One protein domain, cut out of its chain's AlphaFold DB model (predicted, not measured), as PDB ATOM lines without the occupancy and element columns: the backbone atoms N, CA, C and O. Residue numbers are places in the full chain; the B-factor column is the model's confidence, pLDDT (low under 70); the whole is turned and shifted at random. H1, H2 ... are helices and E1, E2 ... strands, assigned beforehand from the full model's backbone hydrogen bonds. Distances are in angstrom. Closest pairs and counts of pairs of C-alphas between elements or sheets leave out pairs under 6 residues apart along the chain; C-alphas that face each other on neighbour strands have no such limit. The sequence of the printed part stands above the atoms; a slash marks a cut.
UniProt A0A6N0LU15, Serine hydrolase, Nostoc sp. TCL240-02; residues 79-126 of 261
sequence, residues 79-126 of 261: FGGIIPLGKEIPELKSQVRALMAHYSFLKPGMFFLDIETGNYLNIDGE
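AT A GLANCE: This is residues 79 to 126 of the 261 residues of the protein "Serine hydrolase" of Nostoc sp. TCL240-02 (UniProt A0A6N0LU15). A single helix, H1, packs with its residues 90 to 97 beside strand E2 of a short two-stranded hairpin, E1 and E2, while residues 101 to 106 stick out at one end before the chain folds back into E1. The printed part has 48 residues, with one named helix and two named strands in the order H1, E1, E2; the sheet has the order E1, E2 and is antiparallel. The class is mixed, helices and strands, with 20 residues, under half, in named elements. The whole is flat and only just loose, close to compact, with a radius of gyration of the C-alphas of 12.0 A and spans of 36 by 20 by 10 A.

IN THESE COORDINATES: The printed part begins at C-alpha 79, (-33.681, -44.114, -30.799). H1 is residues 90 to 101, 16.4 A from C-alpha 90 at (-36.719, -26.679, -37.660) to C-alpha 101. E1 is residues 110 to 113, 10.3 A long. E2 is residues 120 to 123, 10.1 A long, and ends at C-alpha 123, (-29.430, -28.911, -29.227).

HOW THE PARTS SIT: E1 and E2 are a hairpin of antiparallel neighbours, with 172 degrees between their directions. The C-alphas of Leu 113 and Tyr 120 face each other at 4.4 A. N 110 and O 123, 2.7 A apart, and N 121 and O 112, 2.9 A apart, are within hydrogen-bond range. H1 and E2 have 5 pairs of C-alphas within 8 A, the closest those of Lys 93 and Leu 121 at 6.3 A. In H1 every O i to N i+4 pair is within hydrogen-bond range.

THE WHOLE: The two C-alphas farthest apart are those of Gly 81 and His 102, 35.8 A. Residues 101 to 106 stand free. The links H1 to E1 and E1 to E2 are short but not tight. The printed part has no cut. Its mean pLDDT is 90.8, and no printed residue is under 70.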
ATOM      1  N   PHE A  79     -33.969 -44.848 -32.023       77.75
ATOM      2  CA  PHE A  79     -33.681 -44.114 -30.799       77.75
ATOM      3  C   PHE A  79     -34.253 -44.839 -29.579       77.75
ATOM      4  O   PHE A  79     -35.431 -45.211 -29.533       77.75
ATOM      5  N   GLY A  80     -33.392 -45.086 -28.588       72.12
ATOM      6  CA  GLY A  80     -33.757 -45.846 -27.388       72.12
ATOM      7  C   GLY A  80     -34.237 -47.274 -27.685       72.12
ATOM      8  O   GLY A  80     -34.919 -47.869 -26.853       72.12
ATOM      9  N   GLY A  81     -33.930 -47.806 -28.876       70.75
ATOM     10  CA  GLY A  81     -34.305 -49.154 -29.305       70.75
ATOM     11  C   GLY A  81     -35.805 -49.381 -29.516       70.75
ATOM     12  O   GLY A  81     -36.223 -50.540 -29.508       70.75
ATOM     13  N   ILE A  82     -36.609 -48.315 -29.641       70.62
ATOM     14  CA  ILE A  82     -38.058 -48.422 -29.905       70.62
ATOM     15  C   ILE A  82     -38.639 -47.387 -30.873       70.62
ATOM     16  O   ILE A  82     -39.699 -47.655 -31.432       70.62
ATOM     17  N   ILE A  83     -38.012 -46.219 -31.052       78.50
ATOM     18  CA  ILE A  83     -38.590 -45.121 -31.842       78.50
ATOM     19  C   ILE A  83     -37.640 -44.781 -32.995       78.50
ATOM     20  O   ILE A  83     -36.534 -44.316 -32.722       78.50
ATOM     21  N   PRO A  84     -38.015 -44.981 -34.269       82.44
ATOM     22  CA  PRO A  84     -37.226 -44.456 -35.377       82.44
ATOM     23  C   PRO A  84     -37.226 -42.926 -35.306       82.44
ATOM     24  O   PRO A  84     -38.277 -42.317 -35.095       82.44
ATOM     25  N   LEU A  85     -36.061 -42.290 -35.453       86.00
ATOM     26  CA  LEU A  85     -36.030 -40.829 -35.522       86.00
ATOM     27  C   LEU A  85     -36.685 -40.367 -36.824       86.00
ATOM     28  O   LEU A  85     -36.298 -40.785 -37.914       86.00
ATOM     29  N   GLY A  86     -37.671 -39.491 -36.676       87.31
ATOM     30  CA  GLY A  86     -38.313 -38.761 -37.757       87.31
ATOM     31  C   GLY A  86     -37.468 -37.563 -38.183       87.31
ATOM     32  O   GLY A  86     -36.238 -37.610 -38.217       87.31
ATOM     33  N   LYS A  87     -38.126 -36.454 -38.517       91.25
ATOM     34  CA  LYS A  87     -37.443 -35.219 -38.914       91.25
ATOM     35  C   LYS A  87     -37.152 -34.352 -37.692       91.25
ATOM     36  O   LYS A  87     -37.939 -34.287 -36.749       91.25
ATOM     37  N   GLU A  88     -36.027 -33.644 -37.726       93.88
ATOM     38  CA  GLU A  88     -35.824 -32.541 -36.789       93.88
ATOM     39  C   GLU A  88     -36.903 -31.468 -37.019       93.88
ATOM     40  O   GLU A  88     -37.317 -31.273 -38.159       93.88
ATOM     41  N   ILE A  89     -37.356 -30.793 -35.959       94.94
ATOM     42  CA  ILE A  89     -38.398 -29.753 -36.001       94.94
ATOM     43  C   ILE A  89     -37.717 -28.375 -36.170       94.94
ATOM     44  O   ILE A  89     -37.278 -27.787 -35.171       94.94
ATOM     45  N   PRO A  90     -37.565 -27.845 -37.402       92.50
ATOM     46  CA  PRO A  90     -36.719 -26.679 -37.660       92.50
ATOM     47  C   PRO A  90     -37.296 -25.378 -37.092       92.50
ATOM     48  O   PRO A  90     -36.530 -24.524 -36.634       92.50
ATOM     49  N   GLU A  91     -38.622 -25.225 -37.061       93.31
ATOM     50  CA  GLU A  91     -39.289 -24.043 -36.507       93.31
ATOM     51  C   GLU A  91     -39.002 -23.928 -35.007       93.31
ATOM     52  O   GLU A  91     -38.521 -22.896 -34.534       93.31
ATOM     53  N   LEU A  92     -39.197 -25.028 -34.271       93.19
ATOM     54  CA  LEU A  92     -38.910 -25.095 -32.841       93.19
ATOM     55  C   LEU A  92     -37.415 -24.884 -32.570       93.19
ATOM     56  O   LEU A  92     -37.043 -24.129 -31.670       93.19
ATOM     57  N   LYS A  93     -36.538 -25.494 -33.374       93.56
ATOM     58  CA  LYS A  93     -35.086 -25.306 -33.252       93.56
ATOM     59  C   LYS A  93     -34.678 -23.848 -33.422       93.56
ATOM     60  O   LYS A  93     -33.825 -23.364 -32.677       93.56
ATOM     61  N   SER A  94     -35.291 -23.145 -34.368       94.88
ATOM     62  CA  SER A  94     -35.027 -21.727 -34.619       94.88
ATOM     63  C   SER A  94     -35.497 -20.853 -33.455       94.88
ATOM     64  O   SER A  94     -34.735 -20.008 -32.988       94.88
ATOM     65  N   GLN A  95     -36.693 -21.109 -32.915       95.31
ATOM     66  CA  GLN A  95     -37.218 -20.407 -31.735       95.31
ATOM     67  C   GLN A  95     -36.332 -20.614 -30.499       95.31
ATOM     68  O   GLN A  95     -35.983 -19.657 -29.809       95.31
ATOM     69  N   VAL A  96     -35.904 -21.854 -30.251       94.94
ATOM     70  CA  VAL A  96     -35.007 -22.182 -29.136       94.94
ATOM     71  C   VAL A  96     -33.647 -21.507 -29.310       94.94
ATOM     72  O   VAL A  96     -33.120 -20.948 -28.353       94.94
ATOM     73  N   ARG A  97     -33.088 -21.482 -30.527       94.06
ATOM     74  CA  ARG A  97     -31.831 -20.770 -30.810       94.06
ATOM     75  C   ARG A  97     -31.948 -19.261 -30.608       94.06
ATOM     76  O   ARG A  97     -31.024 -18.667 -30.059       94.06
ATOM     77  N   ALA A  98     -33.067 -18.658 -31.007       94.75
ATOM     78  CA  ALA A  98     -33.333 -17.247 -30.744       94.75
ATOM     79  C   ALA A  98     -33.375 -16.970 -29.233       94.75
ATOM     80  O   ALA A  98     -32.705 -16.055 -28.761       94.75
ATOM     81  N   LEU A  99     -34.054 -17.822 -28.454       94.44
ATOM     82  CA  LEU A  99     -34.065 -17.716 -26.993       94.44
ATOM     83  C   LEU A  99     -32.656 -17.850 -26.394       94.44
ATOM     84  O   LEU A  99     -32.263 -17.056 -25.544       94.44
ATOM     85  N   MET A 100     -31.873 -18.827 -26.857       94.50
ATOM     86  CA  MET A 100     -30.497 -19.044 -26.397       94.50
ATOM     87  C   MET A 100     -29.591 -17.836 -26.646       94.50
ATOM     88  O   MET A 100     -28.698 -17.581 -25.841       94.50
ATOM     89  N   ALA A 101     -29.819 -17.075 -27.720       94.06
ATOM     90  CA  ALA A 101     -29.037 -15.876 -28.012       94.06
ATOM     91  C   ALA A 101     -29.175 -14.802 -26.916       94.06
ATOM     92  O   ALA A 101     -28.210 -14.088 -26.645       94.06
ATOM     93  N   HIS A 102     -30.320 -14.737 -26.225       96.12
ATOM     94  CA  HIS A 102     -30.521 -13.842 -25.078       96.12
ATOM     95  C   HIS A 102     -29.741 -14.269 -23.822       96.12
ATOM     96  O   HIS A 102     -29.530 -13.455 -22.925       96.12
ATOM     97  N   TYR A 103     -29.279 -15.521 -23.761       94.88
ATOM     98  CA  TYR A 103     -28.566 -16.101 -22.620       94.88
ATOM     99  C   TYR A 103     -27.222 -16.702 -23.049       94.88
ATOM    100  O   TYR A 103     -26.882 -17.826 -22.683       94.88
ATOM    101  N   SER A 104     -26.441 -15.947 -23.824       90.94
ATOM    102  CA  SER A 104     -25.184 -16.400 -24.447       90.94
ATOM    103  C   SER A 104     -24.099 -16.884 -23.469       90.94
ATOM    104  O   SER A 104     -23.171 -17.584 -23.872       90.94
ATOM    105  N   PHE A 105     -24.220 -16.558 -22.179       94.00
ATOM    106  CA  PHE A 105     -23.348 -17.055 -21.110       94.00
ATOM    107  C   PHE A 105     -23.669 -18.498 -20.675       94.00
ATOM    108  O   PHE A 105     -22.863 -19.127 -19.984       94.00
ATOM    109  N   LEU A 106     -24.823 -19.045 -21.070       94.62
ATOM    110  CA  LEU A 106     -25.221 -20.427 -20.810       94.62
ATOM    111  C   LEU A 106     -24.829 -21.342 -21.975       94.62
ATOM    112  O   LEU A 106     -24.813 -20.951 -23.139       94.62
ATOM    113  N   LYS A 107     -24.559 -22.613 -21.662       93.06
ATOM    114  CA  LYS A 107     -24.273 -23.665 -22.653       93.06
ATOM    115  C   LYS A 107     -25.268 -24.820 -22.501       93.06
ATOM    116  O   LYS A 107     -24.868 -25.879 -22.015       93.06
ATOM    117  N   PRO A 108     -26.554 -24.623 -22.835       94.44
ATOM    118  CA  PRO A 108     -27.576 -25.638 -22.615       94.44
ATOM    119  C   PRO A 108     -27.397 -26.828 -23.562       94.44
ATOM    120  O   PRO A 108     -26.930 -26.677 -24.689       94.44
ATOM    121  N   GLY A 109     -27.808 -28.003 -23.094       95.81
ATOM    122  CA  GLY A 109     -28.068 -29.172 -23.925       95.81
ATOM    123  C   GLY A 109     -29.528 -29.574 -23.762       95.81
ATOM    124  O   GLY A 109     -30.048 -29.570 -22.647       95.81
ATOM    125  N   MET A 110     -30.193 -29.898 -24.860       95.69
ATOM    126  CA  MET A 110     -31.607 -30.238 -24.915       95.69
ATOM    127  C   MET A 110     -31.841 -31.318 -25.967       95.69
ATOM    128  O   MET A 110     -31.307 -31.260 -27.076       95.69
ATOM    129  N   PHE A 111     -32.685 -32.283 -25.622       95.44
ATOM    130  CA  PHE A 111     -33.201 -33.262 -26.563       95.44
ATOM    131  C   PHE A 111     -34.682 -33.470 -26.268       95.44
ATOM    132  O   PHE A 111     -35.044 -33.751 -25.127       95.44
ATOM    133  N   PHE A 112     -35.527 -33.318 -27.281       93.94
ATOM    134  CA  PHE A 112     -36.959 -33.595 -27.195       93.94
ATOM    135  C   PHE A 112     -37.334 -34.556 -28.309       93.94
ATOM    136  O   PHE A 112     -36.830 -34.421 -29.422       93.94
ATOM    137  N   LEU A 113     -38.220 -35.497 -28.007       90.38
ATOM    138  CA  LEU A 113     -38.700 -36.501 -28.944       90.38
ATOM    139  C   LEU A 113     -40.218 -36.575 -28.845       90.38
ATOM    140  O   LEU A 113     -40.757 -36.818 -27.765       90.38
ATOM    141  N   ASP A 114     -40.884 -36.392 -29.974       88.88
ATOM    142  CA  ASP A 114     -42.273 -36.775 -30.148       88.88
ATOM    143  C   ASP A 114     -42.329 -38.291 -30.376       88.88
ATOM    144  O   ASP A 114     -41.787 -38.817 -31.350       88.88
ATOM    145  N   ILE A 115     -42.958 -39.007 -29.445       83.75
ATOM    146  CA  ILE A 115     -43.026 -40.472 -29.459       83.75
ATOM    147  C   ILE A 115     -43.967 -41.028 -30.534       83.75
ATOM    148  O   ILE A 115     -43.888 -42.218 -30.833       83.75
ATOM    149  N   GLU A 116     -44.873 -40.210 -31.076       82.25
ATOM    150  CA  GLU A 116     -45.836 -40.634 -32.095       82.25
ATOM    151  C   GLU A 116     -45.241 -40.522 -33.491       82.25
ATOM    152  O   GLU A 116     -45.389 -41.428 -34.310       82.25
ATOM    153  N   THR A 117     -44.560 -39.409 -33.756       86.38
ATOM    154  CA  THR A 117     -44.020 -39.101 -35.085       86.38
ATOM    155  C   THR A 117     -42.537 -39.435 -35.224       86.38
ATOM    156  O   THR A 117     -42.024 -39.496 -36.340       86.38
ATOM    157  N   GLY A 118     -41.826 -39.604 -34.107       88.00
ATOM    158  CA  GLY A 118     -40.367 -39.684 -34.071       88.00
ATOM    159  C   GLY A 118     -39.675 -38.340 -34.324       88.00
ATOM    160  O   GLY A 118     -38.443 -38.277 -34.274       88.00
ATOM    161  N   ASN A 119     -40.420 -37.264 -34.608       93.38
ATOM    162  CA  ASN A 119     -39.840 -35.944 -34.824       93.38
ATOM    163  C   ASN A 119     -39.180 -35.437 -33.542       93.38
ATOM    164  O   ASN A 119     -39.614 -35.740 -32.430       93.38
ATOM    165  N   TYR A 120     -38.115 -34.658 -33.683       94.62
ATOM    166  CA  TYR A 120     -37.275 -34.325 -32.539       94.62
ATOM    167  C   TYR A 120     -36.709 -32.907 -32.595       94.62
ATOM    168  O   TYR A 120     -36.643 -32.268 -33.642       94.62
ATOM    169  N   LEU A 121     -36.248 -32.422 -31.446       95.94
ATOM    170  CA  LEU A 121     -35.372 -31.261 -31.331       95.94
ATOM    171  C   LEU A 121     -34.055 -31.720 -30.714       95.94
ATOM    172  O   LEU A 121     -34.064 -32.312 -29.636       95.94
ATOM    173  N   ASN A 122     -32.931 -31.388 -31.351       95.31
ATOM    174  CA  ASN A 122     -31.606 -31.654 -30.805       95.31
ATOM    175  C   ASN A 122     -30.754 -30.375 -30.745       95.31
ATOM    176  O   ASN A 122     -30.396 -29.783 -31.768       95.31
ATOM    177  N   ILE A 123     -30.398 -29.969 -29.525       95.88
ATOM    178  CA  ILE A 123     -29.430 -28.911 -29.227       95.88
ATOM    179  C   ILE A 123     -28.379 -29.517 -28.300       95.88
ATOM    180  O   ILE A 123     -28.668 -29.731 -27.129       95.88
ATOM    181  N   ASP A 124     -27.173 -29.812 -28.787       96.25
ATOM    182  CA  ASP A 124     -26.116 -30.437 -27.971       96.25
ATOM    183  C   ASP A 124     -26.605 -31.691 -27.197       96.25
ATOM    184  O   ASP A 124     -26.167 -31.964 -26.081       96.25
ATOM    185  N   GLY A 125     -27.541 -32.467 -27.756       96.19
ATOM    186  CA  GLY A 125     -28.237 -33.535 -27.032       96.19
ATOM    187  C   GLY A 125     -27.336 -34.685 -26.579       96.19
ATOM    188  O   GLY A 125     -27.600 -35.284 -25.543       96.19
ATOM    189  N   GLU A 126     -26.248 -34.959 -27.304       96.12
ATOM    190  CA  GLU A 126     -25.237 -35.966 -26.928       96.12
ATOM    191  C   GLU A 126     -24.130 -35.411 -26.027       96.12
ATOM    192  O   GLU A 126     -23.261 -36.153 -25.570       96.12
TER     193      GLU A 126